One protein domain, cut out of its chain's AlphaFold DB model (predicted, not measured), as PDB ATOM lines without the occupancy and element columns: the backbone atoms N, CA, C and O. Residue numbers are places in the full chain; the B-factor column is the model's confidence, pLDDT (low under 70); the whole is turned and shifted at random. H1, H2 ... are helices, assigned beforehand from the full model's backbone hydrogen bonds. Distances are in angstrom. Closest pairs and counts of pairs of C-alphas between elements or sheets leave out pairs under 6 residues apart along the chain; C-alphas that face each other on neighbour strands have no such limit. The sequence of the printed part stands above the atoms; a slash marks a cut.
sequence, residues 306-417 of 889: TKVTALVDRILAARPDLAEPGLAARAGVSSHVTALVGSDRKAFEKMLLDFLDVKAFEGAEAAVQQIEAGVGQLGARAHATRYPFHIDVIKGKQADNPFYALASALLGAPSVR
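Overview. This is residues 306 to 417 of the 889 residues of the protein "Hypothetical protein" of Eutreptiella gymnastica (UniProt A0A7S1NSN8). The long helix H6 has H1 along one side and H9 along another; H5 crosses near the start of H1, and the short helices H2, H3 and H4 form a cluster beyond H1 and H5. H7 turns off the end of H6, and H8 packs on H9. The printed part has 112 residues with nine named helices, H1 to H9 in chain order, and no named strand: all helix. It is compact, with a radius of gyration of the C-alphas of 13.3 A, and rounded, spanning 34 by 28 by 25 A.

Along the chain. Find C-alpha 306 at (-18.504, 55.970, 22.444); from there H1 runs 18.3 A to residue 318. Next come H2, residues 320 to 323, H3, 325 to 330, H4, 335 to 343, and H5, 345 to 355, 15.4 A long. H6, residues 358 to 378, runs 30.2 A to C-alpha 378 at (-3.469, 36.963, 6.153). H7, 380 to 386, and H8, 391 to 395, precede H9, 402 to 411, 14.2 A long.

Arrangement. H1 and H6 touch at C-alphas 318 and 372, their closest, 5.9 A apart, at a shallow tilt of 27 degrees, the same way. With residues 308 to 312 alone, H1 touches H5, closest at C-alphas 309 and 349, 6.1 A, at a steep tilt of 60 degrees. H3 and H4 form a helical hairpin, closest at C-alphas 325 and 338, 5.2 A; H2 touches H4, closest at C-alphas 323 and 342, 4.9 A. H6 and H9 touch at a shallow tilt of 17 degrees, opposite ways, closest at C-alphas 364 and 406, 5.0 A. H6 and H7 only just touch, only at the corner, with 3 pairs of C-alphas within 8 A, closest at 375 and 383, 5.5 A. H8 touches H9, closest at C-alphas 394 and 404, 4.7 A. Each O i to N i+4 pair is within hydrogen-bond range in H1 and H4 to H9; H3 has 1 of 2, and H2 is too short for one.

Size, cuts and confidence. The two C-alphas farthest apart, Gly 379 and Arg 417, are 36.5 A apart. The printed part has no cut, and no link is long. Look for pLDDT under 70 at residues 328, 331 to 333, 335 to 337, 397 and 399.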
ATOM      1  N   THR A 306     -18.708  56.037  23.900       95.69
ATOM      2  CA  THR A 306     -18.504  55.970  22.444       95.69
ATOM      3  C   THR A 306     -17.205  55.263  22.050       95.69
ATOM      4  O   THR A 306     -17.195  54.497  21.093       95.69
ATOM      5  N   LYS A 307     -16.110  55.492  22.789       95.06
ATOM      6  CA  LYS A 307     -14.822  54.836  22.536       95.06
ATOM      7  C   LYS A 307     -14.854  53.349  22.899       95.06
ATOM      8  O   LYS A 307     -14.302  52.537  22.166       95.06
ATOM      9  N   VAL A 308     -15.527  52.986  23.992       94.69
ATOM     10  CA  VAL A 308     -15.697  51.580  24.399       94.69
ATOM     11  C   VAL A 308     -16.583  50.823  23.407       94.69
ATOM     12  O   VAL A 308     -16.199  49.743  22.973       94.69
ATOM     13  N   THR A 309     -17.705  51.407  22.977       94.31
ATOM     14  CA  THR A 309     -18.566  50.839  21.926       94.31
ATOM     15  C   THR A 309     -17.774  50.612  20.634       94.31
ATOM     16  O   THR A 309     -17.798  49.510  20.095       94.31
ATOM     17  N   ALA A 310     -16.984  51.602  20.192       95.19
ATOM     18  CA  ALA A 310     -16.143  51.470  19.001       95.19
ATOM     19  C   ALA A 310     -15.072  50.369  19.135       95.19
ATOM     20  O   ALA A 310     -14.793  49.664  18.168       95.19
ATOM     21  N   LEU A 311     -14.482  50.192  20.323       94.50
ATOM     22  CA  LEU A 311     -13.538  49.104  20.592       94.50
ATOM     23  C   LEU A 311     -14.219  47.729  20.472       94.50
ATOM     24  O   LEU A 311     -13.670  46.833  19.835       94.50
ATOM     25  N   VAL A 312     -15.419  47.570  21.043       93.06
ATOM     26  CA  VAL A 312     -16.196  46.320  20.971       93.06
ATOM     27  C   VAL A 312     -16.609  46.006  19.531       93.06
ATOM     28  O   VAL A 312     -16.438  44.869  19.094       93.06
ATOM     29  N   ASP A 313     -17.077  47.003  18.771       94.06
ATOM     30  CA  ASP A 313     -17.401  46.842  17.346       94.06
ATOM     31  C   ASP A 313     -16.214  46.324  16.541       94.06
ATOM     32  O   ASP A 313     -16.357  45.406  15.736       94.06
ATOM     33  N   ARG A 314     -15.024  46.873  16.790       94.88
ATOM     34  CA  ARG A 314     -13.794  46.465  16.109       94.88
ATOM     35  C   ARG A 314     -13.366  45.046  16.475       94.88
ATOM     36  O   ARG A 314     -12.995  44.283  15.588       94.88
ATOM     37  N   ILE A 315     -13.483  44.655  17.748       91.38
ATOM     38  CA  ILE A 315     -13.216  43.274  18.189       91.38
ATOM     39  C   ILE A 315     -14.155  42.292  17.481       91.38
ATOM     40  O   ILE A 315     -13.689  41.295  16.933       91.38
ATOM     41  N   LEU A 316     -15.460  42.581  17.457       90.94
ATOM     42  CA  LEU A 316     -16.459  41.709  16.834       90.94
ATOM     43  C   LEU A 316     -16.349  41.689  15.303       90.94
ATOM     44  O   LEU A 316     -16.547  40.642  14.694       90.94
ATOM     45  N   ALA A 317     -15.982  42.806  14.670       90.69
ATOM     46  CA  ALA A 317     -15.720  42.852  13.233       90.69
ATOM     47  C   ALA A 317     -14.472  42.039  12.854       90.69
ATOM     48  O   ALA A 317     -14.472  41.337  11.843       90.69
ATOM     49  N   ALA A 318     -13.418  42.097  13.676       86.19
ATOM     50  CA  ALA A 318     -12.199  41.322  13.471       86.19
ATOM     51  C   ALA A 318     -12.377  39.828  13.803       86.19
ATOM     52  O   ALA A 318     -11.684  38.985  13.227       86.19
ATOM     53  N   ARG A 319     -13.298  39.494  14.720       85.69
ATOM     54  CA  ARG A 319     -13.631  38.128  15.154       85.69
ATOM     55  C   ARG A 319     -15.143  37.923  15.307       85.69
ATOM     56  O   ARG A 319     -15.652  37.898  16.432       85.69
ATOM     57  N   PRO A 320     -15.867  37.726  14.188       86.00
ATOM     58  CA  PRO A 320     -17.313  37.500  14.215       86.00
ATOM     59  C   PRO A 320     -17.714  36.262  15.027       86.00
ATOM     60  O   PRO A 320     -18.796  36.215  15.601       86.00
ATOM     61  N   ASP A 321     -16.815  35.283  15.135       82.50
ATOM     62  CA  ASP A 321     -16.999  34.052  15.901       82.50
ATOM     63  C   ASP A 321     -17.127  34.274  17.418       82.50
ATOM     64  O   ASP A 321     -17.689  33.428  18.108       82.50
ATOM     65  N   LEU A 322     -16.687  35.425  17.944       82.38
ATOM     66  CA  LEU A 322     -16.925  35.806  19.344       82.38
ATOM     67  C   LEU A 322     -18.390  36.151  19.630       82.38
ATOM     68  O   LEU A 322     -18.813  36.090  20.785       82.38
ATOM     69  N   ALA A 323     -19.161  36.508  18.600       82.38
ATOM     70  CA  ALA A 323     -20.593  36.757  18.722       82.38
ATOM     71  C   ALA A 323     -21.419  35.459  18.676       82.38
ATOM     72  O   ALA A 323     -22.595  35.480  19.037       82.38
ATOM     73  N   GLU A 324     -20.829  34.334  18.252       83.38
ATOM     74  CA  GLU A 324     -21.501  33.036  18.177       83.38
ATOM     75  C   GLU A 324     -21.319  32.240  19.487       83.38
ATOM     76  O   GLU A 324     -20.215  31.753  19.766       83.38
ATOM     77  N   PRO A 325     -22.385  32.014  20.285       74.50
ATOM     78  CA  PRO A 325     -22.265  31.387  21.605       74.50
ATOM     79  C   PRO A 325     -21.589  30.007  21.586       74.50
ATOM     80  O   PRO A 325     -20.822  29.669  22.485       74.50
ATOM     81  N   GLY A 326     -21.826  29.215  20.533       76.38
ATOM     82  CA  GLY A 326     -21.257  27.872  20.386       76.38
ATOM     83  C   GLY A 326     -19.789  27.833  19.944       76.38
ATOM     84  O   GLY A 326     -19.117  26.823  20.152       76.38
ATOM     85  N   LEU A 327     -19.260  28.892  19.322       72.31
ATOM     86  CA  LEU A 327     -17.843  28.960  18.934       72.31
ATOM     87  C   LEU A 327     -16.980  29.470  20.084       72.31
ATOM     88  O   LEU A 327     -15.941  28.883  20.369       72.31
ATOM     89  N   ALA A 328     -17.438  30.483  20.813       69.25
ATOM     90  CA  ALA A 328     -16.689  30.986  21.956       69.25
ATOM     91  C   ALA A 328     -16.743  30.043  23.183       69.25
ATOM     92  O   ALA A 328     -15.773  29.978  23.934       69.25
ATOM     93  N   ALA A 329     -17.766  29.188  23.324       71.38
ATOM     94  CA  ALA A 329     -17.706  28.063  24.267       71.38
ATOM     95  C   ALA A 329     -16.574  27.070  23.925       71.38
ATOM     96  O   ALA A 329     -15.835  26.635  24.807       71.38
ATOM     97  N   ARG A 330     -16.367  26.777  22.631       74.94
ATOM     98  CA  ARG A 330     -15.251  25.938  22.142       74.94
ATOM     99  C   ARG A 330     -13.876  26.596  22.311       74.94
ATOM    100  O   ARG A 330     -12.872  25.898  22.297       74.94
ATOM    101  N   ALA A 331     -13.834  27.912  22.506       68.06
ATOM    102  CA  ALA A 331     -12.631  28.672  22.844       68.06
ATOM    103  C   ALA A 331     -12.245  28.606  24.338       68.06
ATOM    104  O   ALA A 331     -11.238  29.197  24.739       68.06
ATOM    105  N   GLY A 332     -13.051  27.935  25.170       68.94
ATOM    106  CA  GLY A 332     -12.880  27.908  26.624       68.94
ATOM    107  C   GLY A 332     -13.449  29.140  27.340       68.94
ATOM    108  O   GLY A 332     -13.102  29.386  28.494       68.94
ATOM    109  N   VAL A 333     -14.308  29.930  26.683       68.38
ATOM    110  CA  VAL A 333     -15.044  31.036  27.317       68.38
ATOM    111  C   VAL A 333     -16.357  30.509  27.887       68.38
ATOM    112  O   VAL A 333     -17.077  29.776  27.215       68.38
ATOM    113  N   SER A 334     -16.707  30.895  29.116       70.44
ATOM    114  CA  SER A 334     -17.951  30.425  29.735       70.44
ATOM    115  C   SER A 334     -19.190  30.836  28.926       70.44
ATOM    116  O   SER A 334     -19.234  31.910  28.314       70.44
ATOM    117  N   SER A 335     -20.229  29.995  28.968       67.00
ATOM    118  CA  SER A 335     -21.537  30.249  28.337       67.00
ATOM    119  C   SER A 335     -22.172  31.571  28.798       67.00
ATOM    120  O   SER A 335     -22.914  32.213  28.058       67.00
ATOM    121  N   HIS A 336     -21.845  32.017  30.014       65.75
ATOM    122  CA  HIS A 336     -22.315  33.281  30.572       65.75
ATOM    123  C   HIS A 336     -21.644  34.502  29.927       65.75
ATOM    124  O   HIS A 336     -22.320  35.474  29.601       65.75
ATOM    125  N   VAL A 337     -20.326  34.457  29.697       66.00
ATOM    126  CA  VAL A 337     -19.599  35.557  29.035       66.00
ATOM    127  C   VAL A 337     -19.989  35.647  27.561       66.00
ATOM    128  O   VAL A 337     -20.180  36.741  27.041       66.00
ATOM    129  N   THR A 338     -20.195  34.510  26.900       70.12
ATOM    130  CA  THR A 338     -20.702  34.471  25.520       70.12
ATOM    131  C   THR A 338     -22.129  34.982  25.399       70.12
ATOM    132  O   THR A 338     -22.416  35.759  24.490       70.12
ATOM    133  N   ALA A 339     -23.013  34.623  26.334       73.88
ATOM    134  CA  ALA A 339     -24.349  35.206  26.400       73.88
ATOM    135  C   ALA A 339     -24.283  36.724  26.623       73.88
ATOM    136  O   ALA A 339     -24.998  37.467  25.957       73.88
ATOM    137  N   LEU A 340     -23.395  37.211  27.492       73.88
ATOM    138  CA  LEU A 340     -23.244  38.646  27.741       73.88
ATOM    139  C   LEU A 340     -22.741  39.403  26.497       73.88
ATOM    140  O   LEU A 340     -23.266  40.463  26.176       73.88
ATOM    141  N   VAL A 341     -21.774  38.846  25.762       77.44
ATOM    142  CA  VAL A 341     -21.237  39.456  24.531       77.44
ATOM    143  C   VAL A 341     -22.253  39.412  23.379       77.44
ATOM    144  O   VAL A 341     -22.398  40.401  22.662       77.44
ATOM    145  N   GLY A 342     -22.970  38.296  23.208       76.38
ATOM    146  CA  GLY A 342     -23.885  38.085  22.080       76.38
ATOM    147  C   GLY A 342     -25.318  38.588  22.295       76.38
ATOM    148  O   GLY A 342     -25.926  39.110  21.365       76.38
ATOM    149  N   SER A 343     -25.872  38.445  23.504       78.06
ATOM    150  CA  SER A 343     -27.294  38.726  23.788       78.06
ATOM    151  C   SER A 343     -27.547  40.011  24.582       78.06
ATOM    152  O   SER A 343     -28.620  40.593  24.442       78.06
ATOM    153  N   ASP A 344     -26.562  40.514  25.339       86.69
ATOM    154  CA  ASP A 344     -26.669  41.782  26.079       86.69
ATOM    155  C   ASP A 344     -25.417  42.653  25.910       86.69
ATOM    156  O   ASP A 344     -24.700  43.026  26.845       86.69
ATOM    157  N   ARG A 345     -25.173  43.010  24.649       86.25
ATOM    158  CA  ARG A 345     -24.041  43.839  24.239       86.25
ATOM    159  C   ARG A 345     -23.936  45.150  25.032       86.25
ATOM    160  O   ARG A 345     -22.833  45.584  25.353       86.25
ATOM    161  N   LYS A 346     -25.063  45.782  25.383       88.94
ATOM    162  CA  LYS A 346     -25.064  47.031  26.165       88.94
ATOM    163  C   LYS A 346     -24.572  46.807  27.595       88.94
ATOM    164  O   LYS A 346     -23.834  47.650  28.108       88.94
ATOM    165  N   ALA A 347     -24.936  45.692  28.231       83.88
ATOM    166  CA  ALA A 347     -24.388  45.334  29.535       83.88
ATOM    167  C   ALA A 347     -22.883  45.047  29.461       83.88
ATOM    168  O   ALA A 347     -22.145  45.486  30.345       83.88
ATOM    169  N   PHE A 348     -22.410  44.394  28.395       84.06
ATOM    170  CA  PHE A 348     -20.980  44.164  28.178       84.06
ATOM    171  C   PHE A 348     -20.190  45.470  27.980       84.06
ATOM    172  O   PHE A 348     -19.172  45.692  28.637       84.06
ATOM    173  N   GLU A 349     -20.683  46.390  27.145       91.00
ATOM    174  CA  GLU A 349     -20.070  47.711  26.947       91.00
ATOM    175  C   GLU A 349     -20.033  48.523  28.248       91.00
ATOM    176  O   GLU A 349     -19.014  49.134  28.580       91.00
ATOM    177  N   LYS A 350     -21.121  48.490  29.029       89.56
ATOM    178  CA  LYS A 350     -21.171  49.134  30.344       89.56
ATOM    179  C   LYS A 350     -20.161  48.516  31.315       89.56
ATOM    180  O   LYS A 350     -19.495  49.246  32.042       89.56
ATOM    181  N   MET A 351     -20.030  47.192  31.312       85.94
ATOM    182  CA  MET A 351     -19.058  46.471  32.131       85.94
ATOM    183  C   MET A 351     -17.623  46.913  31.805       85.94
ATOM    184  O   MET A 351     -16.874  47.279  32.708       85.94
ATOM    185  N   LEU A 352     -17.254  46.965  30.521       88.81
ATOM    186  CA  LEU A 352     -15.937  47.452  30.094       88.81
ATOM    187  C   LEU A 352     -15.714  48.926  30.451       88.81
ATOM    188  O   LEU A 352     -14.624  49.287  30.885       88.81
ATOM    189  N   LEU A 353     -16.737  49.775  30.328       91.38
ATOM    190  CA  LEU A 353     -16.669  51.186  30.722       91.38
ATOM    191  C   LEU A 353     -16.443  51.368  32.234       91.38
ATOM    192  O   LEU A 353     -15.777  52.316  32.659       91.38
ATOM    193  N   ASP A 354     -17.001  50.472  33.048       86.50
ATOM    194  CA  ASP A 354     -16.841  50.488  34.500       86.50
ATOM    195  C   ASP A 354     -15.470  49.958  34.945       86.50
ATOM    196  O   ASP A 354     -14.953  50.406  35.975       86.50
ATOM    197  N   PHE A 355     -14.856  49.070  34.152       87.00
ATOM    198  CA  PHE A 355     -13.553  48.487  34.458       87.00
ATOM    199  C   PHE A 355     -12.361  49.247  33.849       87.00
ATOM    200  O   PHE A 355     -11.356  49.453  34.530       87.00
ATOM    201  N   LEU A 356     -12.422  49.699  32.602       91.38
ATOM    202  CA  LEU A 356     -11.238  50.226  31.925       91.38
ATOM    203  C   LEU A 356     -10.881  51.643  32.378       91.38
ATOM    204  O   LEU A 356     -11.713  52.550  32.425       91.38
ATOM    205  N   ASP A 357      -9.597  51.850  32.653       93.38
ATOM    206  CA  ASP A 357      -9.010  53.181  32.706       93.38
ATOM    207  C   ASP A 357      -8.316  53.524  31.384       93.38
ATOM    208  O   ASP A 357      -8.162  52.663  30.523       93.38
ATOM    209  N   VAL A 358      -7.913  54.786  31.198       91.69
ATOM    210  CA  VAL A 358      -7.308  55.244  29.931       91.69
ATOM    211  C   VAL A 358      -6.124  54.369  29.501       91.69
ATOM    212  O   VAL A 358      -6.066  53.985  28.342       91.69
ATOM    213  N   LYS A 359      -5.239  53.973  30.426       91.88
ATOM    214  CA  LYS A 359      -4.062  53.150  30.096       91.88
ATOM    215  C   LYS A 359      -4.441  51.725  29.671       91.88
ATOM    216  O   LYS A 359      -3.890  51.213  28.702       91.88
ATOM    217  N   ALA A 360      -5.377  51.082  30.378       92.88
ATOM    218  CA  ALA A 360      -5.891  49.769  29.980       92.88
ATOM    219  C   ALA A 360      -6.626  49.836  28.631       92.88
ATOM    220  O   ALA A 360      -6.478  48.945  27.797       92.88
ATOM    221  N   PHE A 361      -7.376  50.915  28.396       95.12
ATOM    222  CA  PHE A 361      -8.073  51.159  27.137       95.12
ATOM    223  C   PHE A 361      -7.103  51.361  25.962       95.12
ATOM    224  O   PHE A 361      -7.285  50.732  24.927       95.12
ATOM    225  N   GLU A 362      -6.048  52.165  26.123       93.88
ATOM    226  CA  GLU A 362      -5.001  52.359  25.105       93.88
ATOM    227  C   GLU A 362      -4.276  51.044  24.774       93.88
ATOM    228  O   GLU A 362      -4.046  50.740  23.604       93.88
ATOM    229  N   GLY A 363      -3.973  50.229  25.792       93.44
ATOM    230  CA  GLY A 363      -3.407  48.891  25.595       93.44
ATOM    231  C   GLY A 363      -4.344  47.963  24.815       93.44
ATOM    232  O   GLY A 363      -3.903  47.261  23.905       93.44
ATOM    233  N   ALA A 364      -5.645  48.002  25.120       94.56
ATOM    234  CA  ALA A 364      -6.652  47.240  24.391       94.56
ATOM    235  C   ALA A 364      -6.818  47.737  22.941       94.56
ATOM    236  O   ALA A 364      -6.899  46.919  22.028       94.56
ATOM    237  N   GLU A 365      -6.805  49.053  22.695       95.38
ATOM    238  CA  GLU A 365      -6.853  49.620  21.339       95.38
ATOM    239  C   GLU A 365      -5.651  49.199  20.492       95.38
ATOM    240  O   GLU A 365      -5.834  48.806  19.336       95.38
ATOM    241  N   ALA A 366      -4.442  49.245  21.059       94.44
ATOM    242  CA  ALA A 366      -3.226  48.812  20.377       94.44
ATOM    243  C   ALA A 366      -3.283  47.319  20.016       94.44
ATOM    244  O   ALA A 366      -2.953  46.940  18.891       94.44
ATOM    245  N   ALA A 367      -3.771  46.477  20.933       94.44
ATOM    246  CA  ALA A 367      -3.963  45.055  20.672       94.44
ATOM    247  C   ALA A 367      -4.983  44.812  19.544       94.44
ATOM    248  O   ALA A 367      -4.718  44.039  18.629       94.44
ATOM    249  N   VAL A 368      -6.118  45.524  19.538       94.62
ATOM    250  CA  VAL A 368      -7.138  45.394  18.479       94.62
ATOM    251  C   VAL A 368      -6.620  45.849  17.113       94.62
ATOM    252  O   VAL A 368      -6.899  45.188  16.117       94.62
ATOM    253  N   GLN A 369      -5.805  46.908  17.050       94.69
ATOM    254  CA  GLN A 369      -5.144  47.317  15.802       94.69
ATOM    255  C   GLN A 369      -4.235  46.212  15.239       94.69
ATOM    256  O   GLN A 369      -4.196  46.010  14.026       94.69
ATOM    257  N   GLN A 370      -3.536  45.466  16.101       92.44
ATOM    258  CA  GLN A 370      -2.717  44.328  15.672       92.44
ATOM    259  C   GLN A 370      -3.573  43.175  15.129       92.44
ATOM    260  O   GLN A 370      -3.209  42.582  14.114       92.44
ATOM    261  N   ILE A 371      -4.728  42.892  15.750       90.44
ATOM    262  CA  ILE A 371      -5.687  41.890  15.247       90.44
ATOM    263  C   ILE A 371      -6.177  42.295  13.850       90.44
ATOM    264  O   ILE A 371      -6.134  41.489  12.924       90.44
ATOM    265  N   GLU A 372      -6.613  43.543  13.673       92.00
ATOM    266  CA  GLU A 372      -7.110  44.053  12.387       92.00
ATOM    267  C   GLU A 372      -6.034  44.004  11.292       92.00
ATOM    268  O   GLU A 372      -6.304  43.553  10.177       92.00
ATOM    269  N   ALA A 373      -4.800  44.406  11.614       89.94
ATOM    270  CA  ALA A 373      -3.672  44.329  10.690       89.94
ATOM    271  C   ALA A 373      -3.367  42.878  10.283       89.94
ATOM    272  O   ALA A 373      -3.159  42.598   9.100       89.94
ATOM    273  N   GLY A 374      -3.404  41.944  11.239       87.50
ATOM    274  CA  GLY A 374      -3.230  40.518  10.978       87.50
ATOM    275  C   GLY A 374      -4.331  39.940  10.081       87.50
ATOM    276  O   GLY A 374      -4.035  39.175   9.159       87.50
ATOM    277  N   VAL A 375      -5.590  40.336  10.299       87.50
ATOM    278  CA  VAL A 375      -6.731  39.955   9.447       87.50
ATOM    279  C   VAL A 375      -6.572  40.513   8.030       87.50
ATOM    280  O   VAL A 375      -6.824  39.787   7.069       87.50
ATOM    281  N   GLY A 376      -6.111  41.758   7.882       87.12
ATOM    282  CA  GLY A 376      -5.866  42.377   6.577       87.12
ATOM    283  C   GLY A 376      -4.728  41.723   5.784       87.12
ATOM    284  O   GLY A 376      -4.834  41.584   4.570       87.12
ATOM    285  N   GLN A 377      -3.658  41.288   6.460       84.94
ATOM    286  CA  GLN A 377      -2.487  40.677   5.816       84.94
ATOM    287  C   GLN A 377      -2.685  39.200   5.451       84.94
ATOM    288  O   GLN A 377      -2.226  38.764   4.398       84.94
ATOM    289  N   LEU A 378      -3.331  38.417   6.320       81.44
ATOM    290  CA  LEU A 378      -3.469  36.963   6.153       81.44
ATOM    291  C   LEU A 378      -4.838  36.555   5.583       81.44
ATOM    292  O   LEU A 378      -5.003  35.436   5.101       81.44
ATOM    293  N   GLY A 379      -5.831  37.446   5.635       83.38
ATOM    294  CA  GLY A 379      -7.241  37.113   5.446       83.38
ATOM    295  C   GLY A 379      -7.849  36.482   6.705       83.38
ATOM    296  O   GLY A 379      -7.182  35.761   7.452       83.38
ATOM    297  N   ALA A 380      -9.145  36.718   6.943       75.88
ATOM    298  CA  ALA A 380      -9.832  36.341   8.188       75.88
ATOM    299  C   ALA A 380      -9.681  34.852   8.561       75.88
ATOM    300  O   ALA A 380      -9.442  34.521   9.721       75.88
ATOM    301  N   ARG A 381      -9.747  33.946   7.575       73.75
ATOM    302  CA  ARG A 381      -9.655  32.494   7.804       73.75
ATOM    303  C   ARG A 381      -8.245  32.039   8.195       73.75
ATOM    304  O   ARG A 381      -8.099  31.224   9.104       73.75
ATOM    305  N   ALA A 382      -7.208  32.567   7.545       76.81
ATOM    306  CA  ALA A 382      -5.828  32.212   7.875       76.81
ATOM    307  C   ALA A 382      -5.376  32.881   9.181       76.81
ATOM    308  O   ALA A 382      -4.680  32.249   9.972       76.81
ATOM    309  N   HIS A 383      -5.841  34.103   9.464       79.50
ATOM    310  CA  HIS A 383      -5.613  34.761  10.749       79.50
ATOM    311  C   HIS A 383      -6.255  33.989  11.912       79.50
ATOM    312  O   HIS A 383      -5.587  33.724  12.906       79.50
ATOM    313  N   ALA A 384      -7.511  33.548  11.769       75.75
ATOM    314  CA  ALA A 384      -8.186  32.721  12.776       75.75
ATOM    315  C   ALA A 384      -7.501  31.359  12.994       75.75
ATOM    316  O   ALA A 384      -7.534  30.828  14.098       75.75
ATOM    317  N   THR A 385      -6.851  30.812  11.961       79.00
ATOM    318  CA  THR A 385      -6.077  29.562  12.067       79.00
ATOM    319  C   THR A 385      -4.725  29.788  12.750       79.00
ATOM    320  O   THR A 385      -4.281  28.944  13.521       79.00
ATOM    321  N   ARG A 386      -4.068  30.927  12.486       78.25
ATOM    322  CA  ARG A 386      -2.769  31.289  13.078       78.25
ATOM    323  C   ARG A 386      -2.891  31.722  14.541       78.25
ATOM    324  O   ARG A 386      -2.029  31.383  15.341       78.25
ATOM    325  N   TYR A 387      -3.959  32.439  14.878       79.38
ATOM    326  CA  TYR A 387      -4.258  32.920  16.226       79.38
ATOM    327  C   TYR A 387      -5.679  32.489  16.624       79.38
ATOM    328  O   TYR A 387      -6.600  33.322  16.666       79.38
ATOM    329  N   PRO A 388      -5.904  31.184  16.878       80.62
ATOM    330  CA  PRO A 388      -7.203  30.727  17.334       80.62
ATOM    331  C   PRO A 388      -7.502  31.395  18.674       80.62
ATOM    332  O   PRO A 388      -6.638  31.521  19.545       80.62
ATOM    333  N   PHE A 389      -8.737  31.868  18.822       77.75
ATOM    334  CA  PHE A 389      -9.171  32.419  20.099       77.75
ATOM    335  C   PHE A 389      -9.429  31.217  20.993       77.75
ATOM    336  O   PHE A 389     -10.458  30.572  20.863       77.75
ATOM    337  N   HIS A 390      -8.431  30.841  21.781       82.31
ATOM    338  CA  HIS A 390      -8.489  29.731  22.717       82.31
ATOM    339  C   HIS A 390      -7.705  30.125  23.958       82.31
ATOM    340  O   HIS A 390      -6.637  30.737  23.840       82.31
ATOM    341  N   ILE A 391      -8.202  29.769  25.144       75.19
ATOM    342  CA  ILE A 391      -7.563  30.174  26.399       75.19
ATOM    343  C   ILE A 391      -6.090  29.744  26.458       75.19
ATOM    344  O   ILE A 391      -5.256  30.516  26.908       75.19
ATOM    345  N   ASP A 392      -5.732  28.575  25.926       75.31
ATOM    346  CA  ASP A 392      -4.338  28.097  25.903       75.31
ATOM    347  C   ASP A 392      -3.416  28.906  24.985       75.31
ATOM    348  O   ASP A 392      -2.236  29.079  25.281       75.31
ATOM    349  N   VAL A 393      -3.956  29.464  23.901       76.75
ATOM    350  CA  VAL A 393      -3.195  30.332  22.993       76.75
ATOM    351  C   VAL A 393      -3.032  31.726  23.587       76.75
ATOM    352  O   VAL A 393      -1.988  32.347  23.416       76.75
ATOM    353  N   ILE A 394      -4.019  32.181  24.360       78.88
ATOM    354  CA  ILE A 394      -3.888  33.375  25.196       78.88
ATOM    355  C   ILE A 394      -2.855  33.124  26.311       78.88
ATOM    356  O   ILE A 394      -2.148  34.047  26.666       78.88
ATOM    357  N   LYS A 395      -2.686  31.901  26.838       75.38
ATOM    358  CA  LYS A 395      -1.683  31.596  27.886       75.38
ATOM    359  C   LYS A 395      -0.239  31.576  27.387       75.38
ATOM    360  O   LYS A 395       0.665  31.969  28.124       75.38
ATOM    361  N   GLY A 396       0.005  31.046  26.187       72.88
ATOM    362  CA  GLY A 396       1.352  30.989  25.632       72.88
ATOM    363  C   GLY A 396       1.873  32.409  25.453       72.88
ATOM    364  O   GLY A 396       1.302  33.147  24.658       72.88
ATOM    365  N   LYS A 397       2.930  32.806  26.183       64.62
ATOM    366  CA  LYS A 397       3.607  34.119  26.071       64.62
ATOM    367  C   LYS A 397       4.286  34.304  24.706       64.62
ATOM    368  O   LYS A 397       5.488  34.538  24.609       64.62
ATOM    369  N   GLN A 398       3.529  34.173  23.634       75.31
ATOM    370  CA  GLN A 398       3.917  34.610  22.315       75.31
ATOM    371  C   GLN A 398       3.798  36.128  22.347       75.31
ATOM    372  O   GLN A 398       2.697  36.676  22.365       75.31
ATOM    373  N   ALA A 399       4.942  36.805  22.466       66.69
ATOM    374  CA  ALA A 399       5.025  38.264  22.535       66.69
ATOM    375  C   ALA A 399       4.361  38.956  21.326       66.69
ATOM    376  O   ALA A 399       4.054  40.142  21.383       66.69
ATOM    377  N   ASP A 400       4.125  38.206  20.249       79.38
ATOM    378  CA  ASP A 400       3.447  38.600  19.023       79.38
ATOM    379  C   ASP A 400       1.960  38.199  18.960       79.38
ATOM    380  O   ASP A 400       1.322  38.446  17.940       79.38
ATOM    381  N   ASN A 401       1.380  37.595  20.008       88.19
ATOM    382  CA  ASN A 401      -0.038  37.243  20.025       88.19
ATOM    383  C   ASN A 401      -0.903  38.439  20.479       88.19
ATOM    384  O   ASN A 401      -0.931  38.773  21.672       88.19
ATOM    385  N   PRO A 402      -1.696  39.043  19.579       90.12
ATOM    386  CA  PRO A 402      -2.482  40.221  19.915       90.12
ATOM    387  C   PRO A 402      -3.647  39.917  20.878       90.12
ATOM    388  O   PRO A 402      -4.121  40.816  21.569       90.12
ATOM    389  N   PHE A 403      -4.087  38.656  21.005       89.19
ATOM    390  CA  PHE A 403      -5.113  38.269  21.983       89.19
ATOM    391  C   PHE A 403      -4.569  38.170  23.410       89.19
ATOM    392  O   PHE A 403      -5.296  38.489  24.352       89.19
ATOM    393  N   TYR A 404      -3.296  37.798  23.579       90.19
ATOM    394  CA  TYR A 404      -2.619  37.903  24.873       90.19
ATOM    395  C   TYR A 404      -2.485  39.370  25.286       90.19
ATOM    396  O   TYR A 404      -2.849  39.727  26.403       90.19
ATOM    397  N   ALA A 405      -2.048  40.241  24.368       90.88
ATOM    398  CA  ALA A 405      -1.950  41.677  24.627       90.88
ATOM    399  C   ALA A 405      -3.311  42.288  25.012       90.88
ATOM    400  O   ALA A 405      -3.393  43.056  25.972       90.88
ATOM    401  N   LEU A 406      -4.388  41.893  24.322       93.44
ATOM    402  CA  LEU A 406      -5.749  42.321  24.641       93.44
ATOM    403  C   LEU A 406      -6.182  41.839  26.034       93.44
ATOM    404  O   LEU A 406      -6.635  42.645  26.844       93.44
ATOM    405  N   ALA A 407      -6.019  40.549  26.341       91.62
ATOM    406  CA  ALA A 407      -6.403  39.987  27.636       91.62
ATOM    407  C   ALA A 407      -5.602  40.600  28.798       91.62
ATOM    408  O   ALA A 407      -6.190  40.974  29.814       91.62
ATOM    409  N   SER A 408      -4.292  40.789  28.628       91.56
ATOM    410  CA  SER A 408      -3.419  41.450  29.605       91.56
ATOM    411  C   SER A 408      -3.799  42.915  29.822       91.56
ATOM    412  O   SER A 408      -3.843  43.371  30.963       91.56
ATOM    413  N   ALA A 409      -4.154  43.659  28.768       93.44
ATOM    414  CA  ALA A 409      -4.610  45.044  28.904       93.44
ATOM    415  C   ALA A 409      -5.926  45.149  29.697       93.44
ATOM    416  O   ALA A 409      -6.049  46.009  30.573       93.44
ATOM    417  N   LEU A 410      -6.887  44.251  29.437       93.06
ATOM    418  CA  LEU A 410      -8.170  44.209  30.147       93.06
ATOM    419  C   LEU A 410      -7.996  43.786  31.617       93.06
ATOM    420  O   LEU A 410      -8.504  44.455  32.517       93.06
ATOM    421  N   LEU A 411      -7.256  42.703  31.876       93.00
ATOM    422  CA  LEU A 411      -7.033  42.171  33.228       93.00
ATOM    423  C   LEU A 411      -6.090  43.045  34.067       93.00
ATOM    424  O   LEU A 411      -6.192  43.059  35.293       93.00
ATOM    425  N   GLY A 412      -5.207  43.809  33.424       93.50
ATOM    426  CA  GLY A 412      -4.331  44.786  34.065       93.50
ATOM    427  C   GLY A 412      -5.039  46.080  34.481       93.50
ATOM    428  O   GLY A 412      -4.396  46.986  35.010       93.50
ATOM    429  N   ALA A 413      -6.345  46.245  34.242       93.81
ATOM    430  CA  ALA A 413      -7.067  47.428  34.701       93.81
ATOM    431  C   ALA A 413      -7.122  47.487  36.251       93.81
ATOM    432  O   ALA A 413      -7.323  46.457  36.895       93.81
ATOM    433  N   PRO A 414      -6.994  48.665  36.903       87.94
ATOM    434  CA  PRO A 414      -6.902  48.760  38.374       87.94
ATOM    435  C   PRO A 414      -8.179  48.348  39.123       87.94
ATOM    436  O   PRO A 414      -8.171  48.150  40.343       87.94
ATOM    437  N   SER A 415      -9.287  48.318  38.389       85.75
ATOM    438  CA  SER A 415     -10.633  47.952  38.823       85.75
ATOM    439  C   SER A 415     -10.860  46.434  38.818       85.75
ATOM    440  O   SER A 415     -11.731  45.954  39.539       85.75
ATOM    441  N   VAL A 416     -10.068  45.680  38.047       86.88
ATOM    442  CA  VAL A 416     -10.117  44.219  37.997       86.88
ATOM    443  C   VAL A 416      -9.254  43.705  39.138       86.88
ATOM    444  O   VAL A 416      -8.025  43.710  39.071       86.88
ATOM    445  N   ARG A 417      -9.898  43.306  40.236       87.25
ATOM    446  CA  ARG A 417      -9.221  42.810  41.437       87.25
ATOM    447  C   ARG A 417      -9.811  41.484  41.866       87.25
ATOM    448  O   ARG A 417     -11.000  41.403  42.158       87.25
TER     449      ARG A 417